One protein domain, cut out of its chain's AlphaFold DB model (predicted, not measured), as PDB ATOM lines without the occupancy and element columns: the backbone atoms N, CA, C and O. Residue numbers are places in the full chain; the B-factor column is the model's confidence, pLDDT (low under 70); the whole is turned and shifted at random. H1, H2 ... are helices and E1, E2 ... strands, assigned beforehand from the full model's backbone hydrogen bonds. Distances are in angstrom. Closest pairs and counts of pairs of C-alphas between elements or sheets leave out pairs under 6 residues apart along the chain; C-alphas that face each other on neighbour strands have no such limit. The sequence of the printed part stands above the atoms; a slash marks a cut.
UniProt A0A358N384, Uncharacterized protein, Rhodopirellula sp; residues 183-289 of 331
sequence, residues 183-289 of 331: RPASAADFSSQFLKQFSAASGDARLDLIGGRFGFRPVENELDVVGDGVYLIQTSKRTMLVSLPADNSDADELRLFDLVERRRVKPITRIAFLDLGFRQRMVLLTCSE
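Overview. This is residues 183 to 289 of the 331 residues of an uncharacterized protein of Rhodopirellula sp (UniProt A0A358N384). A strongly twisted sheet of four strands forms the middle, with H2 over one face and H3 standing up from the opposite face, while H1 only grazes the sheet. The long loop of residues 244 to 269 runs along the E3 edge, where residues 257 to 258 pair with E3. The 107 printed residues include three named helices and four named strands, in the order H1 H2 E1 E2 E3 H3 E4; the antiparallel sheet runs E1 E4 E2 E3. The class is mixed, with under half of the residues in named elements; the whole is compact, with a radius of gyration of the C-alphas of 12.7 A and spans of 33 by 33 by 24 A.

Arrangement. H1, residues 192 to 200, and H2, residues 204 to 211, are close but not clearly touching, the closest C-alphas being Phe 198 and Arg 206 at 5.9 A. E1, residues 215 to 218, is antiparallel to E4, residues 282 to 288, with N 217 and O 284 2.9 A apart. E2, residues 230 to 234, and E3, residues 239 to 243, form a hairpin, with N 231 and O 242 2.8 A apart. E4 and E2 are antiparallel, with N 232 and O 283 2.9 A apart. H2 lies over E2 at a height over the sheet of 9.4 A. H3, residues 270 to 278, lies over E4 at a height of 9.7 A; their closest C-alphas, Leu 276 and Met 282, are 5.4 A apart. E3, H3 and E4 form a split strand-helix-strand unit, two strands running the same way with E2 between them, and its crossover is right-handed. In H1, H2 and H3 every O i to N i+4 pair is within hydrogen-bond range.

Along the chain. H1 begins at C-alpha 192 (-25.969, -13.628, -8.250) and is 12.5 A long; H2 is 10.4 A, E1 10.1 A, E2 13.2 A, E3 13.5 A and H3 12.5 A. E4, 19.4 A long, ends at C-alpha 288 (-15.783, -16.057, -25.091).

Size, cuts and confidence. The C-alphas farthest apart, Ala 200 and Asp 250, are 33.7 A apart. The printed part has no cut; the links E1 to E2 and E3 to H3 are long. Only residue 289 has a pLDDT under 70.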
ATOM      1  N   ARG A 183     -15.230 -10.805 -26.186       92.50
ATOM      2  CA  ARG A 183     -15.842  -9.538 -25.788       92.50
ATOM      3  C   ARG A 183     -15.491  -9.198 -24.336       92.50
ATOM      4  O   ARG A 183     -15.379 -10.107 -23.509       92.50
ATOM      5  N   PRO A 184     -15.374  -7.913 -23.970       94.88
ATOM      6  CA  PRO A 184     -15.295  -7.502 -22.571       94.88
ATOM      7  C   PRO A 184     -16.487  -8.038 -21.765       94.88
ATOM      8  O   PRO A 184     -17.638  -7.994 -22.214       94.88
ATOM      9  N   ALA A 185     -16.209  -8.564 -20.573       95.62
ATOM     10  CA  ALA A 185     -17.239  -9.003 -19.648       95.62
ATOM     11  C   ALA A 185     -17.971  -7.780 -19.088       95.62
ATOM     12  O   ALA A 185     -17.350  -6.799 -18.677       95.62
ATOM     13  N   SER A 186     -19.295  -7.868 -19.043       95.50
ATOM     14  CA  SER A 186     -20.188  -6.844 -18.510       95.50
ATOM     15  C   SER A 186     -20.744  -7.270 -17.154       95.50
ATOM     16  O   SER A 186     -20.742  -8.451 -16.807       95.50
ATOM     17  N   ALA A 187     -21.294  -6.332 -16.382       94.25
ATOM     18  CA  ALA A 187     -21.912  -6.656 -15.092       94.25
ATOM     19  C   ALA A 187     -23.070  -7.676 -15.205       94.25
ATOM     20  O   ALA A 187     -23.335  -8.403 -14.246       94.25
ATOM     21  N   ALA A 188     -23.737  -7.757 -16.362       93.38
ATOM     22  CA  ALA A 188     -24.826  -8.701 -16.616       93.38
ATOM     23  C   ALA A 188     -24.351 -10.161 -16.727       93.38
ATOM     24  O   ALA A 188     -25.129 -11.078 -16.467       93.38
ATOM     25  N   ASP A 189     -23.072 -10.380 -17.041       93.88
ATOM     26  CA  ASP A 189     -22.481 -11.717 -17.181       93.88
ATOM     27  C   ASP A 189     -22.244 -12.404 -15.821       93.88
ATOM     28  O   ASP A 189     -22.003 -13.611 -15.737       93.88
ATOM     29  N   PHE A 190     -22.354 -11.650 -14.722       95.06
ATOM     30  CA  PHE A 190     -22.116 -12.134 -13.366       95.06
ATOM     31  C   PHE A 190     -23.429 -12.500 -12.675       95.06
ATOM     32  O   PHE A 190     -24.158 -11.652 -12.156       95.06
ATOM     33  N   SER A 191     -23.713 -13.802 -12.595       95.38
ATOM     34  CA  SER A 191     -24.887 -14.284 -11.868       95.38
ATOM     35  C   SER A 191     -24.780 -14.015 -10.362       95.38
ATOM     36  O   SER A 191     -23.702 -14.018  -9.760       95.38
ATOM     37  N   SER A 192     -25.927 -13.844  -9.702       94.69
ATOM     38  CA  SER A 192     -25.969 -13.628  -8.250       94.69
ATOM     39  C   SER A 192     -25.371 -14.798  -7.455       94.69
ATOM     40  O   SER A 192     -24.791 -14.588  -6.391       94.69
ATOM     41  N   GLN A 193     -25.478 -16.026  -7.973       96.19
ATOM     42  CA  GLN A 193     -24.853 -17.212  -7.387       96.19
ATOM     43  C   GLN A 193     -23.329 -17.159  -7.508       96.19
ATOM     44  O   GLN A 193     -22.639 -17.455  -6.535       96.19
ATOM     45  N   PHE A 194     -22.811 -16.733  -8.661       95.62
ATOM     46  CA  PHE A 194     -21.376 -16.573  -8.870       95.62
ATOM     47  C   PHE A 194     -20.789 -15.541  -7.902       95.62
ATOM     48  O   PHE A 194     -19.815 -15.825  -7.213       95.62
ATOM     49  N   LEU A 195     -21.435 -14.380  -7.757       96.25
ATOM     50  CA  LEU A 195     -20.983 -13.339  -6.825       96.25
ATOM     51  C   LEU A 195     -20.978 -13.817  -5.361       96.25
ATOM     52  O   LEU A 195     -20.088 -13.444  -4.597       96.25
ATOM     53  N   LYS A 196     -21.929 -14.679  -4.968       96.31
ATOM     54  CA  LYS A 196     -21.943 -15.321  -3.640       96.31
ATOM     55  C   LYS A 196     -20.800 -16.323  -3.460       96.31
ATOM     56  O   LYS A 196     -20.208 -16.379  -2.388       96.31
ATOM     57  N   GLN A 197     -20.487 -17.114  -4.484       96.31
ATOM     58  CA  GLN A 197     -19.347 -18.035  -4.441       96.31
ATOM     59  C   GLN A 197     -18.027 -17.266  -4.368       96.31
ATOM     60  O   GLN A 197     -17.167 -17.590  -3.553       96.31
ATOM     61  N   PHE A 198     -17.903 -16.195  -5.148       96.19
ATOM     62  CA  PHE A 198     -16.727 -15.335  -5.147       96.19
ATOM     63  C   PHE A 198     -16.503 -14.655  -3.788       96.19
ATOM     64  O   PHE A 198     -15.367 -14.573  -3.316       96.19
ATOM     65  N   SER A 199     -17.571 -14.192  -3.128       95.94
ATOM     66  CA  SER A 199     -17.461 -13.576  -1.801       95.94
ATOM     67  C   SER A 199     -17.076 -14.580  -0.710       95.94
ATOM     68  O   SER A 199     -16.319 -14.216   0.191       95.94
ATOM     69  N   ALA A 200     -17.545 -15.827  -0.815       96.38
ATOM     70  CA  ALA A 200     -17.201 -16.915   0.099       96.38
ATOM     71  C   ALA A 200     -15.776 -17.459  -0.114       96.38
ATOM     72  O   ALA A 200     -15.134 -17.892   0.841       96.38
ATOM     73  N   ALA A 201     -15.268 -17.426  -1.347       94.50
ATOM     74  CA  ALA A 201     -13.901 -17.821  -1.669       94.50
ATOM     75  C   ALA A 201     -12.874 -16.791  -1.159       94.50
ATOM     76  O   ALA A 201     -13.179 -15.608  -0.974       94.50
ATOM     77  N   SER A 202     -11.625 -17.221  -0.967       93.06
ATOM     78  CA  SER A 202     -10.504 -16.356  -0.576       93.06
ATOM     79  C   SER A 202      -9.208 -16.786  -1.269       93.06
ATOM     80  O   SER A 202      -9.083 -17.941  -1.666       93.06
ATOM     81  N   GLY A 203      -8.268 -15.848  -1.433       89.38
ATOM     82  CA  GLY A 203      -6.973 -16.113  -2.068       89.38
ATOM     83  C   GLY A 203      -7.108 -16.654  -3.493       89.38
ATOM     84  O   GLY A 203      -7.914 -16.143  -4.275       89.38
ATOM     85  N   ASP A 204      -6.341 -17.697  -3.791       90.50
ATOM     86  CA  ASP A 204      -6.219 -18.283  -5.128       90.50
ATOM     87  C   ASP A 204      -7.524 -18.933  -5.611       90.50
ATOM     88  O   ASP A 204      -7.858 -18.829  -6.787       90.50
ATOM     89  N   ALA A 205      -8.365 -19.438  -4.699       93.75
ATOM     90  CA  ALA A 205      -9.670 -20.008  -5.053       93.75
ATOM     91  C   ALA A 205     -10.606 -18.998  -5.750       93.75
ATOM     92  O   ALA A 205     -11.517 -19.388  -6.482       93.75
ATOM     93  N   ARG A 206     -10.407 -17.685  -5.537       95.06
ATOM     94  CA  ARG A 206     -11.127 -16.643  -6.291       95.06
ATOM     95  C   ARG A 206     -10.649 -16.544  -7.734       95.06
ATOM     96  O   ARG A 206     -11.464 -16.280  -8.612       95.06
ATOM     97  N   LEU A 207      -9.345 -16.697  -7.948       93.31
ATOM     98  CA  LEU A 207      -8.736 -16.642  -9.271       93.31
ATOM     99  C   LEU A 207      -9.143 -17.871 -10.078       93.31
ATOM    100  O   LEU A 207      -9.593 -17.701 -11.205       93.31
ATOM    101  N   ASP A 208      -9.122 -19.056  -9.467       93.50
ATOM    102  CA  ASP A 208      -9.582 -20.299 -10.098       93.50
ATOM    103  C   ASP A 208     -11.058 -20.212 -10.511       93.50
ATOM    104  O   ASP A 208     -11.430 -20.577 -11.628       93.50
ATOM    105  N   LEU A 209     -11.912 -19.661  -9.636       94.81
ATOM    106  CA  LEU A 209     -13.337 -19.476  -9.922       94.81
ATOM    107  C   LEU A 209     -13.577 -18.546 -11.122       94.81
ATOM    108  O   LEU A 209     -14.495 -18.790 -11.906       94.81
ATOM    109  N   ILE A 210     -12.786 -17.475 -11.256       94.75
ATOM    110  CA  ILE A 210     -12.881 -16.553 -12.395       94.75
ATOM    111  C   ILE A 210     -12.291 -17.191 -13.650       94.75
ATOM    112  O   ILE A 210     -12.959 -17.196 -14.680       94.75
ATOM    113  N   GLY A 211     -11.086 -17.756 -13.565       92.00
ATOM    114  CA  GLY A 211     -10.376 -18.340 -14.704       92.00
ATOM    115  C   GLY A 211     -11.099 -19.533 -15.324       92.00
ATOM    116  O   GLY A 211     -10.953 -19.787 -16.512       92.00
ATOM    117  N   GLY A 212     -11.949 -20.225 -14.559       90.38
ATOM    118  CA  GLY A 212     -12.818 -21.273 -15.092       90.38
ATOM    119  C   GLY A 212     -13.995 -20.776 -15.944       90.38
ATOM    120  O   GLY A 212     -14.692 -21.600 -16.533       90.38
ATOM    121  N   ARG A 213     -14.279 -19.466 -15.984       90.81
ATOM    122  CA  ARG A 213     -15.432 -18.896 -16.715       90.81
ATOM    123  C   ARG A 213     -15.105 -17.718 -17.620       90.81
ATOM    124  O   ARG A 213     -15.841 -17.483 -18.572       90.81
ATOM    125  N   PHE A 214     -14.068 -16.963 -17.293       94.50
ATOM    126  CA  PHE A 214     -13.717 -15.721 -17.960       94.50
ATOM    127  C   PHE A 214     -12.263 -15.773 -18.415       94.50
ATOM    128  O   PHE A 214     -11.409 -16.341 -17.733       94.50
ATOM    129  N   GLY A 215     -11.991 -15.138 -19.549       94.00
ATOM    130  CA  GLY A 215     -10.638 -14.830 -19.981       94.00
ATOM    131  C   GLY A 215     -10.079 -13.617 -19.241       94.00
ATOM    132  O   GLY A 215     -10.808 -12.832 -18.622       94.00
ATOM    133  N   PHE A 216      -8.759 -13.465 -19.316       94.50
ATOM    134  CA  PHE A 216      -8.038 -12.332 -18.752       94.50
ATOM    135  C   PHE A 216      -7.339 -11.573 -19.869       94.50
ATOM    136  O   PHE A 216      -6.522 -12.139 -20.592       94.50
ATOM    137  N   ARG A 217      -7.615 -10.274 -19.963       94.88
ATOM    138  CA  ARG A 217      -6.911  -9.352 -20.848       94.88
ATOM    139  C   ARG A 217      -6.160  -8.313 -20.005       94.88
ATOM    140  O   ARG A 217      -6.777  -7.685 -19.138       94.88
ATOM    141  N   PRO A 218      -4.843  -8.131 -20.199       94.69
ATOM    142  CA  PRO A 218      -4.104  -7.094 -19.490       94.69
ATOM    143  C   PRO A 218      -4.615  -5.706 -19.893       94.69
ATOM    144  O   PRO A 218      -5.053  -5.496 -21.021       94.69
ATOM    145  N   VAL A 219      -4.580  -4.764 -18.949       95.75
ATOM    146  CA  VAL A 219      -4.911  -3.356 -19.205       95.75
ATOM    147  C   VAL A 219      -3.599  -2.619 -19.436       95.75
ATOM    148  O   VAL A 219      -2.906  -2.284 -18.475       95.75
ATOM    149  N   GLU A 220      -3.241  -2.412 -20.698       92.75
ATOM    150  CA  GLU A 220      -1.969  -1.789 -21.082       92.75
ATOM    151  C   GLU A 220      -2.181  -0.377 -21.619       92.75
ATOM    152  O   GLU A 220      -1.351   0.501 -21.406       92.75
ATOM    153  N   ASN A 221      -3.309  -0.136 -22.286       94.12
ATOM    154  CA  ASN A 221      -3.565   1.115 -22.984       94.12
ATOM    155  C   ASN A 221      -4.924   1.712 -22.614       94.12
ATOM    156  O   ASN A 221      -5.793   1.063 -22.034       94.12
ATOM    157  N   GLU A 222      -5.142   2.963 -23.015       92.56
ATOM    158  CA  GLU A 222      -6.434   3.641 -22.841       92.56
ATOM    159  C   GLU A 222      -7.584   2.933 -23.568       92.56
ATOM    160  O   GLU A 222      -8.722   3.014 -23.118       92.56
ATOM    161  N   LEU A 223      -7.279   2.189 -24.636       92.81
ATOM    162  CA  LEU A 223      -8.245   1.372 -25.376       92.81
ATOM    163  C   LEU A 223      -8.773   0.181 -24.563       92.81
ATOM    164  O   LEU A 223      -9.846  -0.334 -24.860       92.81
ATOM    165  N   ASP A 224      -8.037  -0.249 -23.536       93.75
ATOM    166  CA  ASP A 224      -8.475  -1.310 -22.628       93.75
ATOM    167  C   ASP A 224      -9.388  -0.767 -21.512       93.75
ATOM    168  O   ASP A 224      -9.931  -1.542 -20.723       93.75
ATOM    169  N   VAL A 225      -9.586   0.559 -21.442       94.31
ATOM    170  CA  VAL A 225     -10.546   1.215 -20.543       94.31
ATOM    171  C   VAL A 225     -11.918   1.233 -21.213       94.31
ATOM    172  O   VAL A 225     -12.368   2.229 -21.774       94.31
ATOM    173  N   VAL A 226     -12.590   0.091 -21.157       94.19
ATOM    174  CA  VAL A 226     -13.906  -0.127 -21.754       94.19
ATOM    175  C   VAL A 226     -15.021   0.252 -20.776       94.19
ATOM    176  O   VAL A 226     -15.029  -0.191 -19.619       94.19
ATOM    177  N   GLY A 227     -15.975   1.056 -21.256       94.25
ATOM    178  CA  GLY A 227     -17.234   1.344 -20.571       94.25
ATOM    179  C   GLY A 227     -18.095   0.087 -20.410       94.25
ATOM    180  O   GLY A 227     -18.136  -0.765 -21.287       94.25
ATOM    181  N   ASP A 228     -18.734  -0.054 -19.255       94.75
ATOM    182  CA  ASP A 228     -19.433  -1.256 -18.769       94.75
ATOM    183  C   ASP A 228     -18.564  -2.515 -18.601       94.75
ATOM    184  O   ASP A 228     -19.067  -3.566 -18.192       94.75
ATOM    185  N   GLY A 229     -17.251  -2.402 -18.819       96.06
ATOM    186  CA  GLY A 229     -16.291  -3.474 -18.593       96.06
ATOM    187  C   GLY A 229     -16.135  -3.825 -17.111       96.06
ATOM    188  O   GLY A 229     -16.194  -2.957 -16.228       96.06
ATOM    189  N   VAL A 230     -15.905  -5.110 -16.838       97.69
ATOM    190  CA  VAL A 230     -15.605  -5.633 -15.501       97.69
ATOM    191  C   VAL A 230     -14.125  -5.965 -15.375       97.69
ATOM    192  O   VAL A 230     -13.563  -6.733 -16.151       97.69
ATOM    193  N   TYR A 231     -13.510  -5.422 -14.333       97.75
ATOM    194  CA  TYR A 231     -12.098  -5.574 -14.028       97.75
ATOM    195  C   TYR A 231     -11.922  -6.340 -12.723       97.75
ATOM    196  O   TYR A 231     -12.664  -6.154 -11.751       97.75
ATOM    197  N   LEU A 232     -10.888  -7.168 -12.684       97.38
ATOM    198  CA  LEU A 232     -10.425  -7.819 -11.472       97.38
ATOM    199  C   LEU A 232      -9.240  -7.031 -10.919       97.38
ATOM    200  O   LEU A 232      -8.192  -6.976 -11.555       97.38
ATOM    201  N   ILE A 233      -9.394  -6.435  -9.734       96.62
ATOM    202  CA  ILE A 233      -8.324  -5.683  -9.066       96.62
ATOM    203  C   ILE A 233      -7.805  -6.479  -7.874       96.62
ATOM    204  O   ILE A 233      -8.540  -6.730  -6.912       96.62
ATOM    205  N   GLN A 234      -6.514  -6.798  -7.890       94.94
ATOM    206  CA  GLN A 234      -5.814  -7.443  -6.788       94.94
ATOM    207  C   GLN A 234      -4.969  -6.425  -6.016       94.94
ATOM    208  O   GLN A 234      -3.977  -5.871  -6.490       94.94
ATOM    209  N   THR A 235      -5.357  -6.186  -4.766       91.38
ATOM    210  CA  THR A 235      -4.569  -5.398  -3.813       91.38
ATOM    211  C   THR A 235      -3.931  -6.319  -2.780       91.38
ATOM    212  O   THR A 235      -4.358  -7.456  -2.603       91.38
ATOM    213  N   SER A 236      -2.964  -5.817  -2.009       89.38
ATOM    214  CA  SER A 236      -2.353  -6.592  -0.919       89.38
ATOM    215  C   SER A 236      -3.335  -7.021   0.177       89.38
ATOM    216  O   SER A 236      -2.998  -7.877   0.986       89.38
ATOM    217  N   LYS A 237      -4.523  -6.406   0.242       90.62
ATOM    218  CA  LYS A 237      -5.528  -6.674   1.278       90.62
ATOM    219  C   LYS A 237      -6.724  -7.470   0.771       90.62
ATOM    220  O   LYS A 237      -7.346  -8.177   1.556       90.62
ATOM    221  N   ARG A 238      -7.103  -7.290  -0.495       92.75
ATOM    222  CA  ARG A 238      -8.314  -7.884  -1.072       92.75
ATOM    223  C   ARG A 238      -8.275  -7.921  -2.594       92.75
ATOM    224  O   ARG A 238      -7.667  -7.052  -3.222       92.75
ATOM    225  N   THR A 239      -9.019  -8.874  -3.138       95.38
ATOM    226  CA  THR A 239      -9.335  -8.999  -4.563       95.38
ATOM    227  C   THR A 239     -10.779  -8.563  -4.783       95.38
ATOM    228  O   THR A 239     -11.672  -9.082  -4.107       95.38
ATOM    229  N   MET A 240     -10.999  -7.605  -5.681       95.75
ATOM    230  CA  MET A 240     -12.304  -6.991  -5.952       95.75
ATOM    231  C   MET A 240     -12.695  -7.185  -7.416       95.75
ATOM    232  O   MET A 240     -11.836  -7.105  -8.294       95.75
ATOM    233  N   LEU A 241     -13.991  -7.373  -7.658       96.81
ATOM    234  CA  LEU A 241     -14.600  -7.313  -8.985       96.81
ATOM    235  C   LEU A 241     -15.287  -5.964  -9.132       96.81
ATOM    236  O   LEU A 241     -16.222  -5.665  -8.385       96.81
ATOM    237  N   VAL A 242     -14.814  -5.150 -10.066       97.50
ATOM    238  CA  VAL A 242     -15.304  -3.785 -10.241       97.50
ATOM    239  C   VAL A 242     -15.801  -3.565 -11.659       97.50
ATOM    240  O   VAL A 242     -15.142  -3.961 -12.609       97.50
ATOM    241  N   SER A 243     -16.946  -2.909 -11.809       97.12
ATOM    242  CA  SER A 243     -17.446  -2.452 -13.104       97.12
ATOM    243  C   SER A 243     -17.183  -0.960 -13.282       97.12
ATOM    244  O   SER A 243     -17.365  -0.175 -12.340       97.12
ATOM    245  N   LEU A 244     -16.793  -0.561 -14.489       96.31
ATOM    246  CA  LEU A 244     -16.711   0.841 -14.892       96.31
ATOM    247  C   LEU A 244     -17.998   1.216 -15.638       96.31
ATOM    248  O   LEU A 244     -18.226   0.649 -16.691       96.31
ATOM    249  N   PRO A 245     -18.844   2.135 -15.148       93.81
ATOM    250  CA  PRO A 245     -20.045   2.546 -15.884       93.81
ATOM    251  C   PRO A 245     -19.696   3.200 -17.229       93.81
ATOM    252  O   PRO A 245     -18.752   3.993 -17.265       93.81
ATOM    253  N   ALA A 246     -20.471   2.933 -18.287       90.00
ATOM    254  CA  ALA A 246     -20.266   3.501 -19.626       90.00
ATOM    255  C   ALA A 246     -20.103   5.029 -19.635       90.00
ATOM    256  O   ALA A 246     -19.174   5.540 -20.252       90.00
ATOM    257  N   ASP A 247     -20.914   5.754 -18.863       87.44
ATOM    258  CA  ASP A 247     -20.866   7.224 -18.798       87.44
ATOM    259  C   ASP A 247     -19.538   7.786 -18.250       87.44
ATOM    260  O   ASP A 247     -19.288   8.987 -18.335       87.44
ATOM    261  N   ASN A 248     -18.701   6.943 -17.632       84.25
ATOM    262  CA  ASN A 248     -17.442   7.351 -17.011       84.25
ATOM    263  C   ASN A 248     -16.200   6.848 -17.761       84.25
ATOM    264  O   ASN A 248     -15.111   6.992 -17.214       84.25
ATOM    265  N   SER A 249     -16.312   6.252 -18.955       85.56
ATOM    266  CA  SER A 249     -15.130   5.748 -19.683       85.56
ATOM    267  C   SER A 249     -14.184   6.864 -20.133       85.56
ATOM    268  O   SER A 249     -12.968   6.682 -20.119       85.56
ATOM    269  N   ASP A 250     -14.733   8.030 -20.474       86.81
ATOM    270  CA  ASP A 250     -13.963   9.167 -20.993       86.81
ATOM    271  C   ASP A 250     -13.572  10.184 -19.915       86.81
ATOM    272  O   ASP A 250     -12.871  11.155 -20.193       86.81
ATOM    273  N   ALA A 251     -14.003   9.965 -18.671       90.25
ATOM    274  CA  ALA A 251     -13.715  10.864 -17.566       90.25
ATOM    275  C   ALA A 251     -12.267  10.712 -17.065       90.25
ATOM    276  O   ALA A 251     -11.742   9.606 -16.942       90.25
ATOM    277  N   ASP A 252     -11.653  11.826 -16.658       91.62
ATOM    278  CA  ASP A 252     -10.341  11.807 -15.992       91.62
ATOM    279  C   ASP A 252     -10.388  11.078 -14.642       91.62
ATOM    280  O   ASP A 252      -9.403  10.465 -14.219       91.62
ATOM    281  N   GLU A 253     -11.539  11.123 -13.964       94.94
ATOM    282  CA  GLU A 253     -11.808  10.405 -12.719       94.94
ATOM    283  C   GLU A 253     -12.802   9.260 -12.939       94.94
ATOM    284  O   GLU A 253     -14.013   9.455 -13.063       94.94
ATOM    285  N   LEU A 254     -12.289   8.034 -12.889       95.19
ATOM    286  CA  LEU A 254     -13.055   6.814 -13.077       95.19
ATOM    287  C   LEU A 254     -13.751   6.411 -11.774       95.19
ATOM    288  O   LEU A 254     -13.126   6.174 -10.730       95.19
ATOM    289  N   ARG A 255     -15.081   6.316 -11.832       95.50
ATOM    290  CA  ARG A 255     -15.937   5.927 -10.704       95.50
ATOM    291  C   ARG A 255     -16.311   4.456 -10.808       95.50
ATOM    292  O   ARG A 255     -17.309   4.100 -11.426       95.50
ATOM    293  N   LEU A 256     -15.514   3.619 -10.163       96.19
ATOM    294  CA  LEU A 256     -15.700   2.172 -10.167       96.19
ATOM    295  C   LEU A 256     -16.783   1.727  -9.177       96.19
ATOM    296  O   LEU A 256     -16.947   2.304  -8.095       96.19
ATOM    297  N   PHE A 257     -17.498   0.661  -9.526       97.00
ATOM    298  CA  PHE A 257     -18.523   0.050  -8.686       97.00
ATOM    299  C   PHE A 257     -18.156  -1.399  -8.361       97.00
ATOM    300  O   PHE A 257     -17.957  -2.200  -9.263       97.00
ATOM    301  N   ASP A 258     -18.054  -1.739  -7.077       96.81
ATOM    302  CA  ASP A 258     -17.781  -3.105  -6.629       96.81
ATOM    303  C   ASP A 258     -19.043  -3.966  -6.779       96.81
ATOM    304  O   ASP A 258     -20.075  -3.681  -6.161       96.81
ATOM    305  N   LEU A 259     -18.963  -5.019  -7.594       96.31
ATOM    306  CA  LEU A 259     -20.091  -5.905  -7.896       96.31
ATOM    307  C   LEU A 259     -20.496  -6.786  -6.706       96.31
ATOM    308  O   LEU A 259     -21.658  -7.180  -6.590       96.31
ATOM    309  N   VAL A 260     -19.554  -7.086  -5.810       95.38
ATOM    310  CA  VAL A 260     -19.754  -7.977  -4.662       95.38
ATOM    311  C   VAL A 260     -20.304  -7.189  -3.481       95.38
ATOM    312  O   VAL A 260     -21.343  -7.542  -2.921       95.38
ATOM    313  N   GLU A 261     -19.629  -6.097  -3.118       94.50
ATOM    314  CA  GLU A 261     -20.036  -5.232  -2.005       94.50
ATOM    315  C   GLU A 261     -21.223  -4.327  -2.380       94.50
ATOM    316  O   GLU A 261     -21.864  -3.760  -1.493       94.50
ATOM    317  N   ARG A 262     -21.529  -4.190  -3.682       94.12
ATOM    318  CA  ARG A 262     -22.533  -3.268  -4.244       94.12
ATOM    319  C   ARG A 262     -22.317  -1.828  -3.786       94.12
ATOM    320  O   ARG A 262     -23.257  -1.110  -3.438       94.12
ATOM    321  N   ARG A 263     -21.053  -1.412  -3.747       96.00
ATOM    322  CA  ARG A 263     -20.619  -0.102  -3.251       96.00
ATOM    323  C   ARG A 263     -19.722   0.581  -4.265       96.00
ATOM    324  O   ARG A 263     -18.954  -0.056  -4.976       96.00
ATOM    325  N   ARG A 264     -19.789   1.912  -4.294       93.94
ATOM    326  CA  ARG A 264     -18.850   2.718  -5.076       93.94
ATOM    327  C   ARG A 264     -17.473   2.649  -4.433       93.94
ATOM    328  O   ARG A 264     -17.329   2.893  -3.233       93.94
ATOM    329  N   VAL A 265     -16.473   2.325  -5.240       94.56
ATOM    330  CA  VAL A 265     -15.070   2.407  -4.844       94.56
ATOM    331  C   VAL A 265     -14.655   3.878  -4.881       94.56
ATOM    332  O   VAL A 265     -15.282   4.705  -5.548       94.56
ATOM    333  N   LYS A 266     -13.610   4.232  -4.127       94.38
ATOM    334  CA  LYS A 266     -13.023   5.570  -4.193       94.38
ATOM    335  C   LYS A 266     -12.681   5.892  -5.660       94.38
ATOM    336  O   LYS A 266     -12.022   5.056  -6.280       94.38
ATOM    337  N   PRO A 267     -13.095   7.058  -6.194       95.56
ATOM    338  CA  PRO A 267     -12.731   7.461  -7.545       95.56
ATOM    339  C   PRO A 267     -11.216   7.429  -7.726       95.56
ATOM    340  O   PRO A 267     -10.470   7.821  -6.818       95.56
ATOM    341  N   ILE A 268     -10.775   6.940  -8.878       95.94
ATOM    342  CA  ILE A 268      -9.361   6.897  -9.238       95.94
ATOM    343  C   ILE A 268      -9.143   7.607 -10.561       95.94
ATOM    344  O   ILE A 268      -9.953   7.508 -11.474       95.94
ATOM    345  N   THR A 269      -8.040   8.336 -10.654       96.75
ATOM    346  CA  THR A 269      -7.649   9.009 -11.894       96.75
ATOM    347  C   THR A 269      -7.325   7.984 -12.977       96.75
ATOM    348  O   THR A 269      -6.741   6.945 -12.654       96.75
ATOM    349  N   ARG A 270      -7.585   8.306 -14.244       94.62
ATOM    350  CA  ARG A 270      -7.278   7.450 -15.402       94.62
ATOM    351  C   ARG A 270      -5.824   6.967 -15.426       94.62
ATOM    352  O   ARG A 270      -5.570   5.782 -15.606       94.62
ATOM    353  N   ILE A 271      -4.870   7.842 -15.100       95.56
ATOM    354  CA  ILE A 271      -3.439   7.493 -15.004       95.56
ATOM    355  C   ILE A 271      -3.195   6.412 -13.937       95.56
ATOM    356  O   ILE A 271      -2.481   5.442 -14.172       95.56
ATOM    357  N   ALA A 272      -3.812   6.550 -12.761       96.19
ATOM    358  CA  ALA A 272      -3.700   5.558 -11.690       96.19
ATOM    359  C   ALA A 272      -4.393   4.234 -12.044       96.19
ATOM    360  O   ALA A 272      -3.948   3.182 -11.595       96.19
ATOM    361  N   PHE A 273      -5.468   4.278 -12.838       95.94
ATOM    362  CA  PHE A 273      -6.126   3.087 -13.372       95.94
ATOM    363  C   PHE A 273      -5.168   2.305 -14.280       95.94
ATOM    364  O   PHE A 273      -4.924   1.127 -14.035       95.94
ATOM    365  N   LEU A 274      -4.530   2.974 -15.242       96.00
ATOM    366  CA  LEU A 274      -3.529   2.348 -16.111       96.00
ATOM    367  C   LEU A 274      -2.310   1.842 -15.325       96.00
ATOM    368  O   LEU A 274      -1.859   0.725 -15.553       96.00
ATOM    369  N   ASP A 275      -1.817   2.592 -14.333       96.31
ATOM    370  CA  ASP A 275      -0.710   2.151 -13.462       96.31
ATOM    371  C   ASP A 275      -1.049   0.860 -12.687       96.31
ATOM    372  O   ASP A 275      -0.164   0.041 -12.432       96.31
ATOM    373  N   LEU A 276      -2.323   0.614 -12.344       95.81
ATOM    374  CA  LEU A 276      -2.741  -0.677 -11.780       95.81
ATOM    375  C   LEU A 276      -2.625  -1.816 -12.801       95.81
ATOM    376  O   LEU A 276      -2.193  -2.908 -12.424       95.81
ATOM    377  N   GLY A 277      -2.982  -1.558 -14.060       95.44
ATOM    378  CA  GLY A 277      -2.835  -2.496 -15.174       95.44
ATOM    379  C   GLY A 277      -1.370  -2.829 -15.455       95.44
ATOM    380  O   GLY A 277      -0.975  -3.991 -15.362       95.44
ATOM    381  N   PHE A 278      -0.525  -1.808 -15.635       94.50
ATOM    382  CA  PHE A 278       0.920  -1.961 -15.857       94.50
ATOM    383  C   PHE A 278       1.636  -2.722 -14.739       94.50
ATOM    384  O   PHE A 278       2.579  -3.471 -14.985       94.50
ATOM    385  N   ARG A 279       1.190  -2.559 -13.490       94.69
ATOM    386  CA  ARG A 279       1.735  -3.296 -12.338       94.69
ATOM    387  C   ARG A 279       1.184  -4.713 -12.199       94.69
ATOM    388  O   ARG A 279       1.443  -5.338 -11.170       94.69
ATOM    389  N   GLN A 280       0.402  -5.187 -13.171       94.12
ATOM    390  CA  GLN A 280      -0.261  -6.493 -13.163       94.12
ATOM    391  C   GLN A 280      -1.144  -6.693 -11.922       94.12
ATOM    392  O   GLN A 280      -1.298  -7.793 -11.401       94.12
ATOM    393  N   ARG A 281      -1.709  -5.597 -11.402       95.94
ATOM    394  CA  ARG A 281      -2.653  -5.610 -10.272       95.94
ATOM    395  C   ARG A 281      -4.098  -5.485 -10.722       95.94
ATOM    396  O   ARG A 281      -4.994  -5.484  -9.879       95.94
ATOM    397  N   MET A 282      -4.316  -5.338 -12.022       96.50
ATOM    398  CA  MET A 282      -5.628  -5.219 -12.617       96.50
ATOM    399  C   MET A 282      -5.638  -5.856 -13.998       96.50
ATOM    400  O   MET A 282      -4.711  -5.663 -14.780       96.50
ATOM    401  N   VAL A 283      -6.709  -6.582 -14.285       97.00
ATOM    402  CA  VAL A 283      -6.976  -7.187 -15.591       97.00
ATOM    403  C   VAL A 283      -8.431  -6.947 -15.969       97.00
ATOM    404  O   VAL A 283      -9.303  -6.914 -15.094       97.00
ATOM    405  N   LEU A 284      -8.687  -6.762 -17.259       97.19
ATOM    406  CA  LEU A 284     -10.025  -6.749 -17.833       97.19
ATOM    407  C   LEU A 284     -10.486  -8.199 -17.996       97.19
ATOM    408  O   LEU A 284      -9.744  -9.037 -18.511       97.19
ATOM    409  N   LEU A 285     -11.699  -8.501 -17.544       96.81
ATOM    410  CA  LEU A 285     -12.293  -9.814 -17.751       96.81
ATOM    411  C   LEU A 285     -12.965  -9.864 -19.116       96.81
ATOM    412  O   LEU A 285     -13.608  -8.900 -19.537       96.81
ATOM    413  N   THR A 286     -12.830 -10.996 -19.792       95.62
ATOM    414  CA  THR A 286     -13.424 -11.225 -21.106       95.62
ATOM    415  C   THR A 286     -14.308 -12.466 -21.097       95.62
ATOM    416  O   THR A 286     -14.099 -13.405 -20.330       95.62
ATOM    417  N   CYS A 287     -15.330 -12.459 -21.941       93.00
ATOM    418  CA  CYS A 287     -16.181 -13.608 -22.206       93.00
ATOM    419  C   CYS A 287     -15.858 -14.121 -23.607       93.00
ATOM    420  O   CYS A 287     -15.756 -13.325 -24.544       93.00
ATOM    421  N   SER A 288     -15.757 -15.439 -23.766       85.06
ATOM    422  CA  SER A 288     -15.783 -16.057 -25.091       85.06
ATOM    423  C   SER A 288     -17.105 -15.684 -25.760       85.06
ATOM    424  O   SER A 288     -18.166 -15.834 -25.142       85.06
ATOM    425  N   GLU A 289     -17.064 -15.139 -26.975       67.69
ATOM    426  CA  GLU A 289     -18.294 -14.878 -27.718       67.69
ATOM    427  C   GLU A 289     -19.038 -16.205 -27.922       67.69
ATOM    428  O   GLU A 289     -18.493 -17.188 -28.420       67.69
TER     429      GLU A 289